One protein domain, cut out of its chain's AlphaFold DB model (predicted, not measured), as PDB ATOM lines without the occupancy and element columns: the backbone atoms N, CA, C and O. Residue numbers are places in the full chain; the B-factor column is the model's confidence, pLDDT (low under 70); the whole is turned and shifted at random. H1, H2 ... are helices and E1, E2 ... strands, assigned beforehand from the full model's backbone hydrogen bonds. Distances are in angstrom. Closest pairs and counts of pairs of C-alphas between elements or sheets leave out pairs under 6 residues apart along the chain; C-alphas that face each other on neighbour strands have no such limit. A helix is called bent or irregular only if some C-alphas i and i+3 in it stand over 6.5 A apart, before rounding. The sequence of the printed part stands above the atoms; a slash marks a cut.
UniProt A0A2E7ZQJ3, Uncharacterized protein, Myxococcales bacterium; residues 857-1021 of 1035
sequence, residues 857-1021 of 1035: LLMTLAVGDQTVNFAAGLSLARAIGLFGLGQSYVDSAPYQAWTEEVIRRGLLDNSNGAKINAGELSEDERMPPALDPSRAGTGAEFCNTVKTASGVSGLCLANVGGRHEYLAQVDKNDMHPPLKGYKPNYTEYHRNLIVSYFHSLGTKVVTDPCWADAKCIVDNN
ATOM      1  N   LEU A 857      28.687 -12.955 -25.695       93.88
ATOM      2  CA  LEU A 857      29.241 -14.092 -24.950       93.88
ATOM      3  C   LEU A 857      30.620 -13.791 -24.363       93.88
ATOM      4  O   LEU A 857      31.531 -13.436 -25.103       93.88
ATOM      5  N   LEU A 858      30.797 -14.036 -23.063       94.75
ATOM      6  CA  LEU A 858      32.107 -14.125 -22.418       94.75
ATOM      7  C   LEU A 858      32.410 -15.581 -22.058       94.75
ATOM      8  O   LEU A 858      32.030 -16.078 -21.000       94.75
ATOM      9  N   MET A 859      33.085 -16.276 -22.962       94.81
ATOM     10  CA  MET A 859      33.468 -17.666 -22.777       94.81
ATOM     11  C   MET A 859      34.725 -17.763 -21.913       94.81
ATOM     12  O   MET A 859      35.707 -17.069 -22.170       94.81
ATOM     13  N   THR A 860      34.720 -18.647 -20.913       92.50
ATOM     14  CA  THR A 860      35.918 -18.938 -20.109       92.50
ATOM     15  C   THR A 860      36.311 -20.404 -20.237       92.50
ATOM     16  O   THR A 860      35.460 -21.285 -20.123       92.50
ATOM     17  N   LEU A 861      37.594 -20.684 -20.478       89.19
ATOM     18  CA  LEU A 861      38.106 -22.046 -20.666       89.19
ATOM     19  C   LEU A 861      39.224 -22.377 -19.689       89.19
ATOM     20  O   LEU A 861      40.165 -21.605 -19.541       89.19
ATOM     21  N   ALA A 862      39.155 -23.557 -19.077       85.56
ATOM     22  CA  ALA A 862      40.237 -24.093 -18.264       85.56
ATOM     23  C   ALA A 862      41.292 -24.762 -19.160       85.56
ATOM     24  O   ALA A 862      41.013 -25.740 -19.855       85.56
ATOM     25  N   VAL A 863      42.518 -24.239 -19.136       78.94
ATOM     26  CA  VAL A 863      43.654 -24.826 -19.855       78.94
ATOM     27  C   VAL A 863      43.945 -26.217 -19.295       78.94
ATOM     28  O   VAL A 863      44.043 -26.396 -18.078       78.94
ATOM     29  N   GLY A 864      44.103 -27.193 -20.191       76.00
ATOM     30  CA  GLY A 864      44.381 -28.586 -19.838       76.00
ATOM     31  C   GLY A 864      43.179 -29.361 -19.292       76.00
ATOM     32  O   GLY A 864      43.353 -30.495 -18.839       76.00
ATOM     33  N   ASP A 865      41.975 -28.780 -19.314       82.38
ATOM     34  CA  ASP A 865      40.770 -29.537 -18.996       82.38
ATOM     35  C   ASP A 865      40.560 -30.657 -20.022       82.38
ATOM     36  O   ASP A 865      40.721 -30.470 -21.231       82.38
ATOM     37  N   GLN A 866      40.208 -31.834 -19.515       79.38
ATOM     38  CA  GLN A 866      39.900 -33.021 -20.307       79.38
ATOM     39  C   GLN A 866      38.460 -33.497 -20.113       79.38
ATOM     40  O   GLN A 866      38.047 -34.399 -20.827       79.38
ATOM     41  N   THR A 867      37.680 -32.915 -19.198       83.25
ATOM     42  CA  THR A 867      36.283 -33.314 -18.991       83.25
ATOM     43  C   THR A 867      35.379 -32.737 -20.075       83.25
ATOM     44  O   THR A 867      34.794 -33.509 -20.837       83.25
ATOM     45  N   VAL A 868      35.313 -31.407 -20.201       87.69
ATOM     46  CA  VAL A 868      34.861 -30.734 -21.427       87.69
ATOM     47  C   VAL A 868      36.131 -30.222 -22.077       87.69
ATOM     48  O   VAL A 868      36.606 -29.129 -21.790       87.69
ATOM     49  N   ASN A 869      36.754 -31.110 -22.853       84.19
ATOM     50  CA  ASN A 869      38.136 -30.945 -23.285       84.19
ATOM     51  C   ASN A 869      38.410 -29.556 -23.886       84.19
ATOM     52  O   ASN A 869      37.597 -29.000 -24.627       84.19
ATOM     53  N   PHE A 870      39.591 -29.014 -23.583       84.69
ATOM     54  CA  PHE A 870      39.994 -27.671 -24.002       84.69
ATOM     55  C   PHE A 870      39.829 -27.439 -25.519       84.69
ATOM     56  O   PHE A 870      39.362 -26.378 -25.935       84.69
ATOM     57  N   ALA A 871      40.116 -28.457 -26.342       82.75
ATOM     58  CA  ALA A 871      39.946 -28.414 -27.795       82.75
ATOM     59  C   ALA A 871      38.486 -28.168 -28.223       82.75
ATOM     60  O   ALA A 871      38.241 -27.336 -29.095       82.75
ATOM     61  N   ALA A 872      37.510 -28.822 -27.584       88.94
ATOM     62  CA  ALA A 872      36.081 -28.615 -27.829       88.94
ATOM     63  C   ALA A 872      35.645 -27.180 -27.498       88.94
ATOM     64  O   ALA A 872      34.834 -26.589 -28.218       88.94
ATOM     65  N   GLY A 873      36.219 -26.591 -26.446       91.06
ATOM     66  CA  GLY A 873      36.045 -25.178 -26.122       91.06
ATOM     67  C   GLY A 873      36.576 -24.252 -27.220       91.06
ATOM     68  O   GLY A 873      35.890 -23.322 -27.647       91.06
ATOM     69  N   LEU A 874      37.772 -24.534 -27.742       86.44
ATOM     70  CA  LEU A 874      38.350 -23.774 -28.854       86.44
ATOM     71  C   LEU A 874      37.562 -23.938 -30.157       86.44
ATOM     72  O   LEU A 874      37.435 -22.980 -30.921       86.44
ATOM     73  N   SER A 875      37.028 -25.129 -30.428       87.75
ATOM     74  CA  SER A 875      36.135 -25.383 -31.566       87.75
ATOM     75  C   SER A 875      34.877 -24.521 -31.490       87.75
ATOM     76  O   SER A 875      34.523 -23.862 -32.467       87.75
ATOM     77  N   LEU A 876      34.250 -24.440 -30.313       91.69
ATOM     78  CA  LEU A 876      33.103 -23.562 -30.093       91.69
ATOM     79  C   LEU A 876      33.478 -22.081 -30.264       91.69
ATOM     80  O   LEU A 876      32.781 -21.352 -30.964       91.69
ATOM     81  N   ALA A 877      34.600 -21.631 -29.694       90.06
ATOM     82  CA  ALA A 877      35.051 -20.244 -29.826       90.06
ATOM     83  C   ALA A 877      35.300 -19.832 -31.293       90.06
ATOM     84  O   ALA A 877      34.934 -18.722 -31.695       90.06
ATOM     85  N   ARG A 878      35.870 -20.737 -32.105       86.62
ATOM     86  CA  ARG A 878      36.026 -20.564 -33.560       86.62
ATOM     87  C   ARG A 878      34.678 -20.434 -34.260       86.62
ATOM     88  O   ARG A 878      34.467 -19.469 -34.984       86.62
ATOM     89  N   ALA A 879      33.748 -21.345 -33.985       87.56
ATOM     90  CA  ALA A 879      32.418 -21.330 -34.592       87.56
ATOM     91  C   ALA A 879      31.585 -20.095 -34.220       87.56
ATOM     92  O   ALA A 879      30.868 -19.569 -35.066       87.56
ATOM     93  N   ILE A 880      31.716 -19.595 -32.986       88.88
ATOM     94  CA  ILE A 880      31.080 -18.343 -32.541       88.88
ATOM     95  C   ILE A 880      31.690 -17.128 -33.253       88.88
ATOM     96  O   ILE A 880      31.015 -16.113 -33.433       88.88
ATOM     97  N   GLY A 881      32.937 -17.215 -33.725       83.88
ATOM     98  CA  GLY A 881      33.658 -16.097 -34.340       83.88
ATOM     99  C   GLY A 881      34.375 -15.221 -33.314       83.88
ATOM    100  O   GLY A 881      34.587 -14.032 -33.543       83.88
ATOM    101  N   LEU A 882      34.774 -15.788 -32.168       86.25
ATOM    102  CA  LEU A 882      35.519 -15.058 -31.134       86.25
ATOM    103  C   LEU A 882      36.941 -14.687 -31.559       86.25
ATOM    104  O   LEU A 882      37.601 -13.967 -30.825       86.25
ATOM    105  N   PHE A 883      37.411 -15.142 -32.723       78.31
ATOM    106  CA  PHE A 883      38.709 -14.775 -33.299       78.31
ATOM    107  C   PHE A 883      38.590 -13.825 -34.505       78.31
ATOM    108  O   PHE A 883      39.607 -13.438 -35.073       78.31
ATOM    109  N   GLY A 884      37.373 -13.447 -34.910       69.56
ATOM    110  CA  GLY A 884      37.108 -12.577 -36.059       69.56
ATOM    111  C   GLY A 884      35.842 -12.970 -36.828       69.56
ATOM    112  O   GLY A 884      35.170 -13.940 -36.486       69.56
ATOM    113  N   LEU A 885      35.496 -12.180 -37.850       60.69
ATOM    114  CA  LEU A 885      34.230 -12.268 -38.589       60.69
ATOM    115  C   LEU A 885      34.418 -12.193 -40.118       60.69
ATOM    116  O   LEU A 885      35.299 -11.485 -40.608       60.69
ATOM    117  N   GLY A 886      33.520 -12.852 -40.862       59.19
ATOM    118  CA  GLY A 886      33.340 -12.693 -42.317       59.19
ATOM    119  C   GLY A 886      34.405 -13.354 -43.205       59.19
ATOM    120  O   GLY A 886      35.260 -14.086 -42.729       59.19
ATOM    121  N   GLN A 887      34.379 -13.083 -44.515       58.06
ATOM    122  CA  GLN A 887      35.338 -13.672 -45.467       58.06
ATOM    123  C   GLN A 887      36.792 -13.312 -45.124       58.06
ATOM    124  O   GLN A 887      37.667 -14.165 -45.174       58.06
ATOM    125  N   SER A 888      37.032 -12.088 -44.641       61.75
ATOM    126  CA  SER A 888      38.350 -11.667 -44.153       61.75
ATOM    127  C   SER A 888      38.885 -12.540 -43.019       61.75
ATOM    128  O   SER A 888      40.094 -12.658 -42.879       61.75
ATOM    129  N   TYR A 889      38.010 -13.140 -42.207       66.19
ATOM    130  CA  TYR A 889      38.402 -14.055 -41.138       66.19
ATOM    131  C   TYR A 889      38.855 -15.416 -41.671       66.19
ATOM    132  O   TYR A 889      39.792 -15.990 -41.125       66.19
ATOM    133  N   VAL A 890      38.236 -15.907 -42.746       63.00
ATOM    134  CA  VAL A 890      38.703 -17.111 -43.449       63.00
ATOM    135  C   VAL A 890      40.027 -16.808 -44.153       63.00
ATOM    136  O   VAL A 890      40.995 -17.538 -43.975       63.00
ATOM    137  N   ASP A 891      40.106 -15.678 -44.859       65.62
ATOM    138  CA  ASP A 891      41.277 -15.305 -45.659       65.62
ATOM    139  C   ASP A 891      42.513 -14.991 -44.797       65.62
ATOM    140  O   ASP A 891      43.631 -15.356 -45.156       65.62
ATOM    141  N   SER A 892      42.337 -14.301 -43.661       65.25
ATOM    142  CA  SER A 892      43.443 -13.958 -42.756       65.25
ATOM    143  C   SER A 892      43.703 -15.018 -41.684       65.25
ATOM    144  O   SER A 892      44.626 -14.840 -40.890       65.25
ATOM    145  N   ALA A 893      42.851 -16.048 -41.608       70.94
ATOM    146  CA  ALA A 893      42.906 -17.180 -40.685       70.94
ATOM    147  C   ALA A 893      43.442 -16.850 -39.270       70.94
ATOM    148  O   ALA A 893      44.339 -17.527 -38.768       70.94
ATOM    149  N   PRO A 894      42.926 -15.831 -38.555       70.88
ATOM    150  CA  PRO A 894      43.511 -15.423 -37.276       70.88
ATOM    151  C   PRO A 894      43.310 -16.490 -36.187       70.88
ATOM    152  O   PRO A 894      44.082 -16.560 -35.233       70.88
ATOM    153  N   TYR A 895      42.319 -17.374 -36.354       74.00
ATOM    154  CA  TYR A 895      42.156 -18.570 -35.525       74.00
ATOM    155  C   TYR A 895      43.324 -19.551 -35.660       74.00
ATOM    156  O   TYR A 895      43.650 -20.224 -34.686       74.00
ATOM    157  N   GLN A 896      43.940 -19.640 -36.842       74.62
ATOM    158  CA  GLN A 896      45.077 -20.515 -37.097       74.62
ATOM    159  C   GLN A 896      46.286 -20.017 -36.318       74.62
ATOM    160  O   GLN A 896      46.804 -20.749 -35.484       74.62
ATOM    161  N   ALA A 897      46.643 -18.743 -36.497       73.25
ATOM    162  CA  ALA A 897      47.753 -18.122 -35.779       73.25
ATOM    163  C   ALA A 897      47.581 -18.229 -34.255       73.25
ATOM    164  O   ALA A 897      48.529 -18.532 -33.533       73.25
ATOM    165  N   TRP A 898      46.357 -18.028 -33.754       74.94
ATOM    166  CA  TRP A 898      46.077 -18.161 -32.327       74.94
ATOM    167  C   TRP A 898      46.187 -19.613 -31.836       74.94
ATOM    168  O   TRP A 898      46.776 -19.866 -30.788       74.94
ATOM    169  N   THR A 899      45.661 -20.584 -32.590       74.12
ATOM    170  CA  THR A 899      45.735 -22.012 -32.224       74.12
ATOM    171  C   THR A 899      47.173 -22.523 -32.278       74.12
ATOM    172  O   THR A 899      47.611 -23.210 -31.358       74.12
ATOM    173  N   GLU A 900      47.935 -22.139 -33.304       74.25
ATOM    174  CA  GLU A 900      49.368 -22.430 -33.419       74.25
ATOM    175  C   GLU A 900      50.148 -21.849 -32.237       74.25
ATOM    176  O   GLU A 900      51.008 -22.529 -31.685       74.25
ATOM    177  N   GLU A 901      49.810 -20.643 -31.779       72.38
ATOM    178  CA  GLU A 901      50.428 -20.041 -30.597       72.38
ATOM    179  C   GLU A 901      50.098 -20.807 -29.307       72.38
ATOM    180  O   GLU A 901      50.971 -21.018 -28.463       72.38
ATOM    181  N   VAL A 902      48.858 -21.273 -29.150       72.12
ATOM    182  CA  VAL A 902      48.444 -22.117 -28.017       72.12
ATOM    183  C   VAL A 902      49.172 -23.462 -28.024       72.12
ATOM    184  O   VAL A 902      49.654 -23.892 -26.973       72.12
ATOM    185  N   ILE A 903      49.307 -24.096 -29.191       71.00
ATOM    186  CA  ILE A 903      50.087 -25.328 -29.374       71.00
ATOM    187  C   ILE A 903      51.565 -25.071 -29.053       71.00
ATOM    188  O   ILE A 903      52.160 -25.792 -28.254       71.00
ATOM    189  N   ARG A 904      52.153 -24.002 -29.603       70.00
ATOM    190  CA  ARG A 904      53.555 -23.614 -29.378       70.00
ATOM    191  C   ARG A 904      53.858 -23.364 -27.899       70.00
ATOM    192  O   ARG A 904      54.969 -23.628 -27.450       70.00
ATOM    193  N   ARG A 905      52.887 -22.851 -27.138       67.75
ATOM    194  CA  ARG A 905      52.983 -22.641 -25.681       67.75
ATOM    195  C   ARG A 905      52.725 -23.912 -24.855       67.75
ATOM    196  O   ARG A 905      52.748 -23.825 -23.629       67.75
ATOM    197  N   GLY A 906      52.436 -25.054 -25.484       65.50
ATOM    198  CA  GLY A 906      52.107 -26.309 -24.800       65.50
ATOM    199  C   GLY A 906      50.768 -26.278 -24.053       65.50
ATOM    200  O   GLY A 906      50.563 -27.051 -23.121       65.50
ATOM    201  N   LEU A 907      49.864 -25.358 -24.413       70.06
ATOM    202  CA  LEU A 907      48.546 -25.208 -23.778       70.06
ATOM    203  C   LEU A 907      47.500 -26.158 -24.382       70.06
ATOM    204  O   LEU A 907      46.513 -26.492 -23.724       70.06
ATOM    205  N   LEU A 908      47.720 -26.581 -25.628       70.00
ATOM    206  CA  LEU A 908      46.996 -27.651 -26.305       70.00
ATOM    207  C   LEU A 908      48.016 -28.750 -26.617       70.00
ATOM    208  O   LEU A 908      49.012 -28.481 -27.285       70.00
ATOM    209  N   ASP A 909      47.789 -29.947 -26.080       58.31
ATOM    210  CA  ASP A 909      48.681 -31.099 -26.249       58.31
ATOM    211  C   ASP A 909      48.759 -31.463 -27.741       58.31
ATOM    212  O   ASP A 909      47.737 -31.738 -28.380       58.31
ATOM    213  N   ASN A 910      49.954 -31.376 -28.322       43.25
ATOM    214  CA  ASN A 910      50.179 -31.614 -29.740       43.25
ATOM    215  C   ASN A 910      50.244 -33.120 -29.994       43.25
ATOM    216  O   ASN A 910      51.238 -33.792 -29.744       43.25
ATOM    217  N   SER A 911      49.182 -33.663 -30.569       40.62
ATOM    218  CA  SER A 911      49.021 -35.089 -30.839       40.62
ATOM    219  C   SER A 911      49.911 -35.658 -31.963       40.62
ATOM    220  O   SER A 911      49.552 -36.670 -32.555       40.62
ATOM    221  N   ASN A 912      51.068 -35.056 -32.260       34.56
ATOM    222  CA  ASN A 912      51.948 -35.459 -33.367       34.56
ATOM    223  C   ASN A 912      53.127 -36.351 -32.958       34.56
ATOM    224  O   ASN A 912      54.127 -36.369 -33.663       34.56
ATOM    225  N   GLY A 913      53.088 -37.052 -31.821       36.66
ATOM    226  CA  GLY A 913      54.176 -37.971 -31.437       36.66
ATOM    227  C   GLY A 913      55.529 -37.301 -31.137       36.66
ATOM    228  O   GLY A 913      56.371 -37.901 -30.472       36.66
ATOM    229  N   ALA A 914      55.706 -36.026 -31.496       31.31
ATOM    230  CA  ALA A 914      56.687 -35.135 -30.925       31.31
ATOM    231  C   ALA A 914      56.306 -34.933 -29.459       31.31
ATOM    232  O   ALA A 914      55.726 -33.918 -29.077       31.31
ATOM    233  N   LYS A 915      56.696 -35.900 -28.619       33.62
ATOM    234  CA  LYS A 915      57.170 -35.571 -27.285       33.62
ATOM    235  C   LYS A 915      58.068 -34.371 -27.515       33.62
ATOM    236  O   LYS A 915      59.167 -34.532 -28.046       33.62
ATOM    237  N   ILE A 916      57.625 -33.169 -27.154       34.06
ATOM    238  CA  ILE A 916      58.617 -32.176 -26.802       34.06
ATOM    239  C   ILE A 916      59.380 -32.893 -25.701       34.06
ATOM    240  O   ILE A 916      58.795 -33.231 -24.668       34.06
ATOM    241  N   ASN A 917      60.609 -33.316 -26.003       33.53
ATOM    242  CA  ASN A 917      61.414 -34.052 -25.054       33.53
ATOM    243  C   ASN A 917      61.422 -33.170 -23.814       33.53
ATOM    244  O   ASN A 917      62.000 -32.090 -23.822       33.53
ATOM    245  N   ALA A 918      60.752 -33.597 -22.744       33.47
ATOM    246  CA  ALA A 918      60.698 -32.814 -21.515       33.47
ATOM    247  C   ALA A 918      62.116 -32.583 -20.945       33.47
ATOM    248  O   ALA A 918      62.300 -31.757 -20.056       33.47
ATOM    249  N   GLY A 919      63.123 -33.300 -21.465       34.59
ATOM    250  CA  GLY A 919      64.545 -33.070 -21.224       34.59
ATOM    251  C   GLY A 919      65.191 -31.911 -22.002       34.59
ATOM    252  O   GLY A 919      66.265 -31.484 -21.595       34.59
ATOM    253  N   GLU A 920      64.576 -31.393 -23.069       33.62
ATOM    254  CA  GLU A 920      65.050 -30.224 -23.837       33.62
ATOM    255  C   GLU A 920      64.384 -28.916 -23.395       33.62
ATOM    256  O   GLU A 920      64.931 -27.842 -23.631       33.62
ATOM    257  N   LEU A 921      63.247 -29.005 -22.700       38.84
ATOM    258  CA  LEU A 921      62.611 -27.873 -22.033       38.84
ATOM    259  C   LEU A 921      63.251 -27.657 -20.657       38.84
ATOM    260  O   LEU A 921      63.350 -28.581 -19.831       38.84
ATOM    261  N   SER A 922      63.656 -26.419 -20.384       39.78
ATOM    262  CA  SER A 922      63.990 -25.978 -19.028       39.78
ATOM    263  C   SER A 922      62.808 -26.228 -18.072       39.78
ATOM    264  O   SER A 922      61.663 -26.360 -18.505       39.78
ATOM    265  N   GLU A 923      63.047 -26.320 -16.757       40.97
ATOM    266  CA  GLU A 923      61.950 -26.443 -15.772       40.97
ATOM    267  C   GLU A 923      60.895 -25.333 -15.933       40.97
ATOM    268  O   GLU A 923      59.709 -25.593 -15.735       40.97
ATOM    269  N   ASP A 924      61.319 -24.147 -16.383       38.78
ATOM    270  CA  ASP A 924      60.464 -22.993 -16.672       38.78
ATOM    271  C   ASP A 924      59.617 -23.153 -17.955       38.78
ATOM    272  O   ASP A 924      58.574 -22.516 -18.079       38.78
ATOM    273  N   GLU A 925      60.024 -24.014 -18.894       37.81
ATOM    274  CA  GLU A 925      59.313 -24.301 -20.153       37.81
ATOM    275  C   GLU A 925      58.428 -25.558 -20.076       37.81
ATOM    276  O   GLU A 925      57.554 -25.753 -20.919       37.81
ATOM    277  N   ARG A 926      58.622 -26.421 -19.065       41.22
ATOM    278  CA  ARG A 926      57.734 -27.575 -18.795       41.22
ATOM    279  C   ARG A 926      56.408 -27.176 -18.164       41.22
ATOM    280  O   ARG A 926      55.462 -27.963 -18.184       41.22
ATOM    281  N   MET A 927      56.348 -25.995 -17.558       40.38
ATOM    282  CA  MET A 927      55.092 -25.417 -17.114       40.38
ATOM    283  C   MET A 927      54.572 -24.507 -18.225       40.38
ATOM    284  O   MET A 927      55.338 -23.668 -18.702       40.38
ATOM    285  N   PRO A 928      53.292 -24.618 -18.634       45.34
ATOM    286  CA  PRO A 928      52.710 -23.592 -19.484       45.34
ATOM    287  C   PRO A 928      52.965 -22.240 -18.803       45.34
ATOM    288  O   PRO A 928      52.720 -22.140 -17.593       45.34
ATOM    289  N   PRO A 929      53.501 -21.228 -19.514       45.56
ATOM    290  CA  PRO A 929      53.882 -19.967 -18.890       45.56
ATOM    291  C   PRO A 929      52.708 -19.448 -18.060       45.56
ATOM    292  O   PRO A 929      51.566 -19.462 -18.526       45.56
ATOM    293  N   ALA A 930      52.966 -19.048 -16.810       49.53
ATOM    294  CA  ALA A 930      51.915 -18.549 -15.929       49.53
ATOM    295  C   ALA A 930      51.146 -17.429 -16.655       49.53
ATOM    296  O   ALA A 930      51.757 -16.442 -17.074       49.53
ATOM    297  N   LEU A 931      49.832 -17.598 -16.858       58.00
ATOM    298  CA  LEU A 931      49.013 -16.610 -17.563       58.00
ATOM    299  C   LEU A 931      48.926 -15.355 -16.675       58.00
ATOM    300  O   LEU A 931      48.209 -15.320 -15.687       58.00
ATOM    301  N   ASP A 932      49.710 -14.320 -16.970       57.22
ATOM    302  CA  ASP A 932      49.784 -13.125 -16.122       57.22
ATOM    303  C   ASP A 932      48.961 -11.969 -16.710       57.22
ATOM    304  O   ASP A 932      49.477 -11.221 -17.550       57.22
ATOM    305  N   PRO A 933      47.696 -11.772 -16.279       53.88
ATOM    306  CA  PRO A 933      46.876 -10.657 -16.749       53.88
ATOM    307  C   PRO A 933      47.378  -9.293 -16.242       53.88
ATOM    308  O   PRO A 933      46.876  -8.263 -16.684       53.88
ATOM    309  N   SER A 934      48.379  -9.243 -15.351       50.88
ATOM    310  CA  SER A 934      48.912  -7.995 -14.783       50.88
ATOM    311  C   SER A 934      50.052  -7.350 -15.580       50.88
ATOM    312  O   SER A 934      50.446  -6.216 -15.295       50.88
ATOM    313  N   ARG A 935      50.581  -8.030 -16.604       51.00
ATOM    314  CA  ARG A 935      51.693  -7.536 -17.428       51.00
ATOM    315  C   ARG A 935      51.206  -6.954 -18.758       51.00
ATOM    316  O   ARG A 935      50.665  -7.658 -19.606       51.00
ATOM    317  N   ALA A 936      51.452  -5.665 -18.989       40.59
ATOM    318  CA  ALA A 936      51.192  -5.032 -20.284       40.59
ATOM    319  C   ALA A 936      52.090  -5.641 -21.380       40.59
ATOM    320  O   ALA A 936      53.295  -5.785 -21.183       40.59
ATOM    321  N   GLY A 937      51.505  -6.006 -22.525       43.66
ATOM    322  CA  GLY A 937      52.214  -6.675 -23.628       43.66
ATOM    323  C   GLY A 937      52.322  -8.202 -23.508       43.66
ATOM    324  O   GLY A 937      52.752  -8.833 -24.461       43.66
ATOM    325  N   THR A 938      51.892  -8.797 -22.387       44.03
ATOM    326  CA  THR A 938      51.652 -10.252 -22.267       44.03
ATOM    327  C   THR A 938      50.226 -10.578 -21.795       44.03
ATOM    328  O   THR A 938      49.753 -11.680 -22.020       44.03
ATOM    329  N   GLY A 939      49.519  -9.633 -21.161       39.31
ATOM    330  CA  GLY A 939      48.182  -9.808 -20.573       39.31
ATOM    331  C   GLY A 939      46.997  -9.444 -21.480       39.31
ATOM    332  O   GLY A 939      45.875  -9.847 -21.199       39.31
ATOM    333  N   ALA A 940      47.227  -8.744 -22.598       34.47
ATOM    334  CA  ALA A 940      46.193  -8.458 -23.606       34.47
ATOM    335  C   ALA A 940      45.930  -9.644 -24.565       34.47
ATOM    336  O   ALA A 940      45.080  -9.546 -25.443       34.47
ATOM    337  N   GLU A 941      46.648 -10.763 -24.395       52.50
ATOM    338  CA  GLU A 941      46.608 -11.948 -25.268       52.50
ATOM    339  C   GLU A 941      45.787 -13.124 -24.693       52.50
ATOM    340  O   GLU A 941      45.625 -14.140 -25.366       52.50
ATOM    341  N   PHE A 942      45.246 -13.013 -23.469       66.50
ATOM    342  CA  PHE A 942      44.539 -14.121 -22.791       66.50
ATOM    343  C   PHE A 942      43.023 -13.982 -22.726       66.50
ATOM    344  O   PHE A 942      42.335 -14.984 -22.548       66.50
ATOM    345  N   CYS A 943      42.519 -12.762 -22.883       75.31
ATOM    346  CA  CYS A 943      41.123 -12.494 -23.172       75.31
ATOM    347  C   CYS A 943      41.053 -11.932 -24.588       75.31
ATOM    348  O   CYS A 943      41.296 -10.742 -24.792       75.31
ATOM    349  N   ASN A 944      40.750 -12.775 -25.572       79.00
ATOM    350  CA  ASN A 944      40.494 -12.272 -26.912       79.00
ATOM    351  C   ASN A 944      39.088 -11.682 -26.949       79.00
ATOM    352  O   ASN A 944      38.146 -12.345 -26.521       79.00
ATOM    353  N   THR A 945      38.932 -10.454 -27.438       84.94
ATOM    354  CA  THR A 945      37.626  -9.783 -27.465       84.94
ATOM    355  C   THR A 945      37.260  -9.337 -28.868       84.94
ATOM    356  O   THR A 945      38.101  -8.888 -29.646       84.94
ATOM    357  N   VAL A 946      35.974  -9.441 -29.183       85.12
ATOM    358  CA  VAL A 946      35.378  -9.021 -30.446       85.12
ATOM    359  C   VAL A 946      34.272  -8.028 -30.131       85.12
ATOM    360  O   VAL A 946      33.354  -8.312 -29.359       85.12
ATOM    361  N   LYS A 947      34.359  -6.839 -30.731       87.25
ATOM    362  CA  LYS A 947      33.273  -5.859 -30.671       87.25
ATOM    363  C   LYS A 947      32.110  -6.352 -31.521       87.25
ATOM    364  O   LYS A 947      32.303  -6.707 -32.683       87.25
ATOM    365  N   THR A 948      30.915  -6.332 -30.954       84.38
ATOM    366  CA  THR A 948      29.671  -6.667 -31.651       84.38
ATOM    367  C   THR A 948      28.848  -5.395 -31.866       84.38
ATOM    368  O   THR A 948      29.238  -4.304 -31.449       84.38
ATOM    369  N   ALA A 949      27.688  -5.519 -32.516       82.06
ATOM    370  CA  ALA A 949      26.765  -4.397 -32.669       82.06
ATOM    371  C   ALA A 949      26.164  -3.920 -31.329       82.06
ATOM    372  O   ALA A 949      25.817  -2.748 -31.210       82.06
ATOM    373  N   SER A 950      26.040  -4.810 -30.336       84.62
ATOM    374  CA  SER A 950      25.368  -4.551 -29.053       84.62
ATOM    375  C   SER A 950      26.319  -4.480 -27.850       84.62
ATOM    376  O   SER A 950      25.886  -4.100 -26.765       84.62
ATOM    377  N   GLY A 951      27.597  -4.841 -27.998       89.88
ATOM    378  CA  GLY A 951      28.541  -4.897 -26.883       89.88
ATOM    379  C   GLY A 951      29.881  -5.535 -27.244       89.88
ATOM    380  O   GLY A 951      30.498  -5.200 -28.259       89.88
ATOM    381  N   VAL A 952      30.363  -6.425 -26.377       89.81
ATOM    382  CA  VAL A 952      31.653  -7.107 -26.529       89.81
ATOM    383  C   VAL A 952      31.484  -8.575 -26.182       89.81
ATOM    384  O   VAL A 952      31.022  -8.900 -25.098       89.81
ATOM    385  N   SER A 953      31.909  -9.458 -27.080       91.94
ATOM    386  CA  SER A 953      32.095 -10.878 -26.770       91.94
ATOM    387  C   SER A 953      33.578 -11.180 -26.574       91.94
ATOM    388  O   SER A 953      34.429 -10.449 -27.083       91.94
ATOM    389  N   GLY A 954      33.920 -12.240 -25.850       90.19
ATOM    390  CA  GLY A 954      35.311 -12.630 -25.674       90.19
ATOM    391  C   GLY A 954      35.528 -14.062 -25.207       90.19
ATOM    392  O   GLY A 954      34.614 -14.720 -24.718       90.19
ATOM    393  N   LEU A 955      36.762 -14.529 -25.378       90.50
ATOM    394  CA  LEU A 955      37.287 -15.797 -24.883       90.50
ATOM    395  C   LEU A 955      38.403 -15.504 -23.884       90.50
ATOM    396  O   LEU A 955      39.413 -14.936 -24.287       90.50
ATOM    397  N   CYS A 956      38.256 -15.941 -22.636       87.94
ATOM    398  CA  CYS A 956      39.268 -15.822 -21.588       87.94
ATOM    399  C   CYS A 956      39.771 -17.196 -21.119       87.94
ATOM    400  O   CYS A 956      38.980 -18.111 -20.880       87.94
ATOM    401  N   LEU A 957      41.086 -17.348 -20.964       84.94
ATOM    402  CA  LEU A 957      41.712 -18.607 -20.532       84.94
ATOM    403  C   LEU A 957      42.034 -18.615 -19.029       84.94
ATOM    404  O   LEU A 957      42.506 -17.622 -18.483       84.94
ATOM    405  N   ALA A 958      41.830 -19.758 -18.369       80.31
ATOM    406  CA  ALA A 958      42.120 -19.997 -16.955       80.31
ATOM    407  C   ALA A 958      43.238 -21.036 -16.811       80.31
ATOM    408  O   ALA A 958      43.066 -22.185 -17.223       80.31
ATOM    409  N   ASN A 959      44.362 -20.685 -16.178       76.06
ATOM    410  CA  ASN A 959      45.400 -21.664 -15.843       76.06
ATOM    411  C   ASN A 959      45.175 -22.211 -14.434       76.06
ATOM    412  O   ASN A 959      45.793 -21.793 -13.462       76.06
ATOM    413  N   VAL A 960      44.245 -23.158 -14.352       76.44
ATOM    414  CA  VAL A 960      43.793 -23.781 -13.100       76.44
ATOM    415  C   VAL A 960      44.297 -25.219 -12.944       76.44
ATOM    416  O   VAL A 960      43.786 -25.972 -12.111       76.44
ATOM    417  N   GLY A 961      45.296 -25.612 -13.743       71.62
ATOM    418  CA  GLY A 961      45.869 -26.960 -13.744       71.62
ATOM    419  C   GLY A 961      44.921 -28.030 -14.297       71.62
ATOM    420  O   GLY A 961      44.881 -29.139 -13.769       71.62
ATOM    421  N   GLY A 962      44.113 -27.697 -15.310       74.75
ATOM    422  CA  GLY A 962      43.143 -28.619 -15.912       74.75
ATOM    423  C   GLY A 962      41.962 -28.992 -15.014       74.75
ATOM    424  O   GLY A 962      41.297 -29.996 -15.268       74.75
ATOM    425  N   ARG A 963      41.704 -28.225 -13.946       79.88
ATOM    426  CA  ARG A 963      40.536 -28.426 -13.081       79.88
ATOM    427  C   ARG A 963      39.270 -27.933 -13.774       79.88
ATOM    428  O   ARG A 963      39.109 -26.741 -14.017       79.88
ATOM    429  N   HIS A 964      38.381 -28.879 -14.043       85.50
ATOM    430  CA  HIS A 964      37.123 -28.674 -14.749       85.50
ATOM    431  C   HIS A 964      36.167 -27.722 -14.007       85.50
ATOM    432  O   HIS A 964      35.761 -26.697 -14.540       85.50
ATOM    433  N   GLU A 965      35.899 -27.996 -12.728       82.31
ATOM    434  CA  GLU A 965      34.927 -27.259 -11.901       82.31
ATOM    435  C   GLU A 965      35.566 -26.110 -11.099       82.31
ATOM    436  O   GLU A 965      35.195 -25.833  -9.956       82.31
ATOM    437  N   TYR A 966      36.582 -25.441 -11.657       84.06
ATOM    438  CA  TYR A 966      37.385 -24.467 -10.903       84.06
ATOM    439  C   TYR A 966      36.554 -23.291 -10.366       84.06
ATOM    440  O   TYR A 966      36.785 -22.835  -9.251       84.06
ATOM    441  N   LEU A 967      35.526 -22.838 -11.097       83.38
ATOM    442  CA  LEU A 967      34.630 -21.788 -10.605       83.38
ATOM    443  C   LEU A 967      33.760 -22.224  -9.427       83.38
ATOM    444  O   LEU A 967      33.282 -21.353  -8.701       83.38
ATOM    445  N   ALA A 968      33.557 -23.522  -9.215       73.94
ATOM    446  CA  ALA A 968      32.876 -24.048  -8.041       73.94
ATOM    447  C   ALA A 968      33.862 -24.304  -6.887       73.94
ATOM    448  O   ALA A 968      33.527 -24.071  -5.727       73.94
ATOM    449  N   GLN A 969      35.100 -24.708  -7.197       71.88
ATOM    450  CA  GLN A 969      36.069 -25.207  -6.219       71.88
ATOM    451  C   GLN A 969      37.435 -24.502  -6.322       71.88
ATOM    452  O   GLN A 969      38.208 -24.713  -7.261       71.88
ATOM    453  N   VAL A 970      37.776 -23.713  -5.297       64.81
ATOM    454  CA  VAL A 970      39.106 -23.092  -5.159       64.81
ATOM    455  C   VAL A 970      40.099 -24.142  -4.644       64.81
ATOM    456  O   VAL A 970      39.867 -24.752  -3.603       64.81
ATOM    457  N   ASP A 971      41.226 -24.337  -5.333       65.50
ATOM    458  CA  ASP A 971      42.302 -25.252  -4.914       65.50
ATOM    459  C   ASP A 971      43.523 -24.447  -4.464       65.50
ATOM    460  O   ASP A 971      43.785 -23.350  -4.950       65.50
ATOM    461  N   LYS A 972      44.319 -25.019  -3.563       62.97
ATOM    462  CA  LYS A 972      45.607 -24.461  -3.126       62.97
ATOM    463  C   LYS A 972      46.635 -24.314  -4.260       62.97
ATOM    464  O   LYS A 972      47.545 -23.500  -4.146       62.97
ATOM    465  N   ASN A 973      46.495 -25.100  -5.322       61.03
ATOM    466  CA  ASN A 973      47.299 -25.082  -6.538       61.03
ATOM    467  C   ASN A 973      46.734 -24.109  -7.591       61.03
ATOM    468  O   ASN A 973      47.335 -23.944  -8.649       61.03
ATOM    469  N   ASP A 974      45.588 -23.467  -7.321       69.44
ATOM    470  CA  ASP A 974      45.099 -22.322  -8.089       69.44
ATOM    471  C   ASP A 974      45.949 -21.092  -7.775       69.44
ATOM    472  O   ASP A 974      45.654 -20.324  -6.860       69.44
ATOM    473  N   MET A 975      47.058 -20.931  -8.487       60.66
ATOM    474  CA  MET A 975      47.967 -19.818  -8.243       60.66
ATOM    475  C   MET A 975      47.953 -18.866  -9.427       60.66
ATOM    476  O   MET A 975      48.533 -19.132 -10.478       60.66
ATOM    477  N   HIS A 976      47.313 -17.721  -9.225       60.97
ATOM    478  CA  HIS A 976      47.474 -16.574 -10.104       60.97
ATOM    479  C   HIS A 976      48.809 -15.883  -9.777       60.97
ATOM    480  O   HIS A 976      49.222 -15.890  -8.610       60.97
ATOM    481  N   PRO A 977      49.504 -15.272 -10.756       62.91
ATOM    482  CA  PRO A 977      50.745 -14.551 -10.496       62.91
ATOM    483  C   PRO A 977      50.621 -13.563  -9.325       62.91
ATOM    484  O   PRO A 977      49.582 -12.903  -9.192       62.91
ATOM    485  N   PRO A 978      51.643 -13.476  -8.452       57.47
ATOM    486  CA  PRO A 978      51.561 -12.720  -7.209       57.47
ATOM    487  C   PRO A 978      51.374 -11.223  -7.472       57.47
ATOM    488  O   PRO A 978      52.192 -10.577  -8.126       57.47
ATOM    489  N   LEU A 979      50.315 -10.660  -6.889       57.78
ATOM    490  CA  LEU A 979      50.001  -9.234  -6.916       57.78
ATOM    491  C   LEU A 979      50.348  -8.596  -5.571       57.78
ATOM    492  O   LEU A 979      50.143  -9.181  -4.506       57.78
ATOM    493  N   LYS A 980      50.871  -7.368  -5.603       52.84
ATOM    494  CA  LYS A 980      51.278  -6.654  -4.388       52.84
ATOM    495  C   LYS A 980      50.064  -6.396  -3.484       52.84
ATOM    496  O   LYS A 980      49.279  -5.498  -3.763       52.84
ATOM    497  N   GLY A 981      49.969  -7.136  -2.377       56.69
ATOM    498  CA  GLY A 981      48.948  -6.947  -1.336       56.69
ATOM    499  C   GLY A 981      47.773  -7.930  -1.359       56.69
ATOM    500  O   GLY A 981      46.932  -7.838  -0.470       56.69
ATOM    501  N   TYR A 982      47.736  -8.883  -2.296       58.38
ATOM    502  CA  TYR A 982      46.616  -9.819  -2.470       58.38
ATOM    503  C   TYR A 982      47.075 -11.286  -2.404       58.38
ATOM    504  O   TYR A 982      48.263 -11.576  -2.562       58.38
ATOM    505  N   LYS A 983      46.140 -12.220  -2.176       62.94
ATOM    506  CA  LYS A 983      46.357 -13.678  -2.318       62.94
ATOM    507  C   LYS A 983      45.629 -14.185  -3.576       62.94
ATOM    508  O   LYS A 983      44.548 -14.755  -3.446       62.94
ATOM    509  N   PRO A 984      46.168 -13.924  -4.776       66.31
ATOM    510  CA  PRO A 984      45.407 -14.034  -6.010       66.31
ATOM    511  C   PRO A 984      45.244 -15.492  -6.469       66.31
ATOM    512  O   PRO A 984      46.188 -16.280  -6.395       66.31
ATOM    513  N   ASN A 985      44.073 -15.837  -7.006       75.69
ATOM    514  CA  ASN A 985      43.850 -17.078  -7.757       75.69
ATOM    515  C   ASN A 985      42.950 -16.829  -8.988       75.69
ATOM    516  O   ASN A 985      42.245 -15.816  -9.048       75.69
ATOM    517  N   TYR A 986      42.997 -17.708  -9.994       78.19
ATOM    518  CA  TYR A 986      42.230 -17.518 -11.236       78.19
ATOM    519  C   TYR A 986      40.737 -17.730 -11.037       78.19
ATOM    520  O   TYR A 986      39.938 -17.107 -11.737       78.19
ATOM    521  N   THR A 987      40.354 -18.590 -10.094       84.31
ATOM    522  CA  THR A 987      38.946 -18.790  -9.746       84.31
ATOM    523  C   THR A 987      38.291 -17.465  -9.367       84.31
ATOM    524  O   THR A 987      37.290 -17.078  -9.964       84.31
ATOM    525  N   GLU A 988      38.882 -16.720  -8.436       83.25
ATOM    526  CA  GLU A 988      38.383 -15.417  -8.003       83.25
ATOM    527  C   GLU A 988      38.413 -14.389  -9.135       83.25
ATOM    528  O   GLU A 988      37.421 -13.686  -9.338       83.25
ATOM    529  N   TYR A 989      39.486 -14.384  -9.935       83.88
ATOM    530  CA  TYR A 989      39.601 -13.517 -11.108       83.88
ATOM    531  C   TYR A 989      38.429 -13.712 -12.076       83.88
ATOM    532  O   TYR A 989      37.762 -12.745 -12.442       83.88
ATOM    533  N   HIS A 990      38.119 -14.955 -12.451       88.00
ATOM    534  CA  HIS A 990      37.033 -15.240 -13.386       88.00
ATOM    535  C   HIS A 990      35.642 -15.076 -12.784       88.00
ATOM    536  O   HIS A 990      34.770 -14.537 -13.465       88.00
ATOM    537  N   ARG A 991      35.423 -15.445 -11.514       87.50
ATOM    538  CA  ARG A 991      34.157 -15.141 -10.822       87.50
ATOM    539  C   ARG A 991      33.868 -13.640 -10.874       87.50
ATOM    540  O   ARG A 991      32.761 -13.235 -11.226       87.50
ATOM    541  N   ASN A 992      34.869 -12.813 -10.576       85.19
ATOM    542  CA  ASN A 992      34.716 -11.362 -10.546       85.19
ATOM    543  C   ASN A 992      34.611 -10.742 -11.949       85.19
ATOM    544  O   ASN A 992      33.800  -9.837 -12.157       85.19
ATOM    545  N   LEU A 993      35.355 -11.266 -12.927       87.31
ATOM    546  CA  LEU A 993      35.232 -10.893 -14.337       87.31
ATOM    547  C   LEU A 993      33.809 -11.156 -14.864       87.31
ATOM    548  O   LEU A 993      33.224 -10.274 -15.489       87.31
ATOM    549  N   ILE A 994      33.233 -12.332 -14.588       91.69
ATOM    550  CA  ILE A 994      31.878 -12.704 -15.034       91.69
ATOM    551  C   ILE A 994      30.828 -11.765 -14.426       91.69
ATOM    552  O   ILE A 994      29.980 -11.232 -15.142       91.69
ATOM    553  N   VAL A 995      30.912 -11.501 -13.118       89.12
ATOM    554  CA  VAL A 995      30.005 -10.558 -12.441       89.12
ATOM    555  C   VAL A 995      30.142  -9.151 -13.034       89.12
ATOM    556  O   VAL A 995      29.135  -8.518 -13.353       89.12
ATOM    557  N   SER A 996      31.373  -8.677 -13.256       85.81
ATOM    558  CA  SER A 996      31.627  -7.375 -13.888       85.81
ATOM    559  C   SER A 996      31.086  -7.306 -15.319       85.81
ATOM    560  O   SER A 996      30.601  -6.255 -15.743       85.81
ATOM    561  N   TYR A 997      31.175  -8.399 -16.072       91.38
ATOM    562  CA  TYR A 997      30.685  -8.483 -17.441       91.38
ATOM    563  C   TYR A 997      29.159  -8.336 -17.496       91.38
ATOM    564  O   TYR A 997      28.659  -7.487 -18.240       91.38
ATOM    565  N   PHE A 998      28.421  -9.059 -16.648       91.94
ATOM    566  CA  PHE A 998      26.962  -8.918 -16.556       91.94
ATOM    567  C   PHE A 998      26.527  -7.561 -16.014       91.94
ATOM    568  O   PHE A 998      25.603  -6.959 -16.556       91.94
ATOM    569  N   HIS A 999      27.242  -7.023 -15.025       83.19
ATOM    570  CA  HIS A 999      27.006  -5.664 -14.536       83.19
ATOM    571  C   HIS A 999      27.189  -4.605 -15.642       83.19
ATOM    572  O   HIS A 999      26.524  -3.574 -15.636       83.19
ATOM    573  N   SER A1000      28.041  -4.866 -16.642       85.19
ATOM    574  CA  SER A1000      28.190  -4.011 -17.829       85.19
ATOM    575  C   SER A1000      27.149  -4.260 -18.930       85.19
ATOM    576  O   SER A1000      27.273  -3.687 -20.012       85.19
ATOM    577  N   LEU A1001      26.161  -5.136 -18.716       88.75
ATOM    578  CA  LEU A1001      25.213  -5.604 -19.739       88.75
ATOM    579  C   LEU A1001      25.886  -6.309 -20.931       88.75
ATOM    580  O   LEU A1001      25.371  -6.287 -22.046       88.75
ATOM    581  N   GLY A1002      27.067  -6.896 -20.718       90.94
ATOM    582  CA  GLY A1002      27.878  -7.479 -21.788       90.94
ATOM    583  C   GLY A1002      28.516  -6.454 -22.733       90.94
ATOM    584  O   GLY A1002      28.905  -6.793 -23.849       90.94
ATOM    585  N   THR A1003      28.622  -5.186 -22.321       90.69
ATOM    586  CA  THR A1003      29.230  -4.125 -23.145       90.69
ATOM    587  C   THR A1003      30.727  -3.955 -22.906       90.69
ATOM    588  O   THR A1003      31.398  -3.297 -23.704       90.69
ATOM    589  N   LYS A1004      31.271  -4.525 -21.821       87.19
ATOM    590  CA  LYS A1004      32.687  -4.400 -21.458       87.19
ATOM    591  C   LYS A1004      33.238  -5.707 -20.902       87.19
ATOM    592  O   LYS A1004      32.719  -6.251 -19.934       87.19
ATOM    593  N   VAL A1005      34.369  -6.135 -21.451       85.81
ATOM    594  CA  VAL A1005      35.292  -7.063 -20.789       85.81
ATOM    595  C   VAL A1005      36.397  -6.196 -20.207       85.81
ATOM    596  O   VAL A1005      37.267  -5.709 -20.925       85.81
ATOM    597  N   VAL A1006      36.295  -5.898 -18.917       77.62
ATOM    598  CA  VAL A1006      37.384  -5.233 -18.193       77.62
ATOM    599  C   VAL A1006      38.476  -6.293 -17.943       77.62
ATOM    600  O   VAL A1006      38.218  -7.484 -18.070       77.62
ATOM    601  N   THR A1007      39.712  -5.909 -17.668       72.75
ATOM    602  CA  THR A1007      40.752  -6.842 -17.206       72.75
ATOM    603  C   THR A1007      41.492  -6.138 -16.087       72.75
ATOM    604  O   THR A1007      42.412  -5.363 -16.345       72.75
ATOM    605  N   ASP A1008      41.013  -6.314 -14.856       73.88
ATOM    606  CA  ASP A1008      41.612  -5.699 -13.673       73.88
ATOM    607  C   ASP A1008      42.322  -6.776 -12.841       73.88
ATOM    608  O   ASP A1008      41.665  -7.702 -12.363       73.88
ATOM    609  N   PRO A1009      43.647  -6.679 -12.627       71.69
ATOM    610  CA  PRO A1009      44.373  -7.623 -11.781       71.69
ATOM    611  C   PRO A1009      43.780  -7.764 -10.373       71.69
ATOM    612  O   PRO A1009      43.862  -8.838  -9.780       71.69
ATOM    613  N   CYS A1010      43.146  -6.712  -9.844       74.50
ATOM    614  CA  CYS A1010      42.462  -6.745  -8.554       74.50
ATOM    615  C   CYS A1010      41.430  -7.879  -8.471       74.50
ATOM    616  O   CYS A1010      41.242  -8.447  -7.400       74.50
ATOM    617  N   TRP A1011      40.810  -8.281  -9.584       79.81
ATOM    618  CA  TRP A1011      39.793  -9.332  -9.601       79.81
ATOM    619  C   TRP A1011      40.241 -10.667  -9.038       79.81
ATOM    620  O   TRP A1011      39.392 -11.436  -8.602       79.81
ATOM    621  N   ALA A1012      41.540 -10.942  -8.999       76.31
ATOM    622  CA  ALA A1012      42.053 -12.154  -8.382       76.31
ATOM    623  C   ALA A1012      41.856 -12.204  -6.849       76.31
ATOM    624  O   ALA A1012      42.129 -13.239  -6.245       76.31
ATOM    625  N   ASP A1013      41.380 -11.124  -6.214       76.12
ATOM    626  CA  ASP A1013      40.968 -11.098  -4.808       76.12
ATOM    627  C   ASP A1013      39.437 -11.063  -4.659       76.12
ATOM    628  O   ASP A1013      38.743 -10.244  -5.266       76.12
ATOM    629  N   ALA A1014      38.906 -11.916  -3.778       71.69
ATOM    630  CA  ALA A1014      37.479 -11.989  -3.459       71.69
ATOM    631  C   ALA A1014      36.895 -10.655  -2.949       71.69
ATOM    632  O   ALA A1014      35.710 -10.384  -3.136       71.69
ATOM    633  N   LYS A1015      37.714  -9.807  -2.315       71.81
ATOM    634  CA  LYS A1015      37.302  -8.497  -1.793       71.81
ATOM    635  C   LYS A1015      37.277  -7.414  -2.857       71.81
ATOM    636  O   LYS A1015      36.666  -6.384  -2.625       71.81
ATOM    637  N   CYS A1016      37.872  -7.630  -4.027       71.50
ATOM    638  CA  CYS A1016      38.030  -6.580  -5.029       71.50
ATOM    639  C   CYS A1016      36.707  -5.944  -5.478       71.50
ATOM    640  O   CYS A1016      36.619  -4.727  -5.649       71.50
ATOM    641  N   ILE A1017      35.669  -6.765  -5.650       66.75
ATOM    642  CA  ILE A1017      34.325  -6.289  -5.989       66.75
ATOM    643  C   ILE A1017      33.745  -5.408  -4.865       66.75
ATOM    644  O   ILE A1017      33.088  -4.406  -5.152       66.75
ATOM    645  N   VAL A1018      34.011  -5.762  -3.604       61.34
ATOM    646  CA  VAL A1018      33.563  -5.033  -2.406       61.34
ATOM    647  C   VAL A1018      34.366  -3.737  -2.224       61.34
ATOM    648  O   VAL A1018      33.788  -2.673  -2.021       61.34
ATOM    649  N   ASP A1019      35.690  -3.805  -2.360       55.41
ATOM    650  CA  ASP A1019      36.631  -2.708  -2.106       55.41
ATOM    651  C   ASP A1019      36.552  -1.604  -3.171       55.41
ATOM    652  O   ASP A1019      36.685  -0.423  -2.851       55.41
ATOM    653  N   ASN A1020      36.278  -1.964  -4.430       58.03
ATOM    654  CA  ASN A1020      36.041  -0.984  -5.496       58.03
ATOM    655  C   ASN A1020      34.614  -0.439  -5.507       58.03
ATOM    656  O   ASN A1020      34.305   0.411  -6.345       58.03
ATOM    657  N   ASN A1021      33.765  -0.922  -4.586       54.34
ATOM    658  CA  ASN A1021      32.401  -0.469  -4.368       54.34
ATOM    659  C   ASN A1021      31.691  -0.236  -5.704       54.34
ATOM    660  O   ASN A1021      31.221   0.880  -5.915       54.34
TER     661      ASN A1021
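Overview. This is residues 857 to 1021 of the 1035 residues of an uncharacterized protein of Myxococcales bacterium (UniProt A0A2E7ZQJ3). A small three-stranded sheet makes the middle of this model, with one helix over each face: H1 covers one face and H4 the other, both running along the strands. H3 runs near H1, the short H2 lies far out before it, the short H5 packs on H4 with H6 near both, and two long links without named elements run between H3 and E2 and between E3 and H4, residues 919 to 924 of the first sticking out. The printed part has 165 residues, with six named helices and three named strands in the order E1 H1 H2 H3 E2 E3 H4 H5 H6, and the mixed sheet has the order E1 E3 E2. The class is mixed, helices and strands, with 67 of the 165 residues, under half, in named elements. The whole is compact, with a radius of gyration of the C-alphas of 16.4 A and spans of 51 by 42 by 31 A.

Along the chain. The printed part begins with strand E1, residues 857 to 862, 16.3 A long, whose first C-alpha is at (29.241, -14.092, -24.950). Helix H1, residues 870 to 880, is 15.5 A long. H2, residues 887 to 891, measures 6.2 A, and H3, residues 894 to 904, measures 15.2 A and ends with C-alpha 904 at (53.555, -23.614, -29.378). Strand E2, residues 943 to 947, is 12.7 A long, and E3, residues 952 to 958, is 19.2 A long. H4, residues 986 to 999, is the longest helix with 14 residues and 19.6 A. H5, residues 1009 to 1012, is neither bent nor irregular, but only just: its C-alphas 1009 and 1012 are 6.1 A apart. H6, residues 1016 to 1019, measures 5.0 A and ends with C-alpha 1019 at (36.631, -2.708, -2.106).

Arrangement. In the sheet E3 is the inner strand. E1 and E3 are parallel, at 9 degrees, with N 859 and O 954 2.8 A apart and N 958 and O 861 2.7 A apart, both within hydrogen-bond range. E2 and E3 form a hairpin, antiparallel at 172 degrees, with N 946 and O 953 within hydrogen-bond range at 2.8 A. With H1 and H4 on opposite faces, the sheet and its helices make three layers. H1 lies over E1 at a height over the sheet of 9.5 A and runs along the strands, at 11 degrees to E1 on the local plane; the closest C-alphas of the two are those of Leu 861 and Gly 873, 6.6 A apart. H4 lies over E1 and E3 at a height of 10.2 A and runs along the strands, at 8 degrees to E3 on the local plane; its closest C-alphas to E3 are those of Tyr 986 and Ala 958, 6.2 A apart. H3 is close to H1 but not clearly touching, with the C-alphas of Tyr 895 and Arg 878 closest at 6.7 A; the two run opposite ways at a shallow tilt of 11 degrees. H2 is apart from H1 and meets H3 only through their link. H4 and H5 touch, their closest C-alphas being those of Tyr 989 and Ala 1012, 3.9 A apart. H6 is close to H4 but not clearly touching, with the C-alphas of Ile 1017 and Asn 992 closest at 6.8 A. In H1, H2, H3 and H4 every O i to N i+4 pair is within hydrogen-bond range; H5 and H6 are too short for such a pair, and the one O i to N i+3 pair is within range in H5 but not in H6.

Size, cuts and confidence. The two C-alphas farthest apart, those of Gly 913 and Asn 1021, are 51.1 A from each other. The printed part has no cut. The links H3 to E2, of 38 residues, and E3 to H4, of 27, are long. The mean pLDDT of the printed part is 70.2, and 65 residues are under 70, among them 884 to 892, 909 to 942, 970 to 984 and 1017 to 1021.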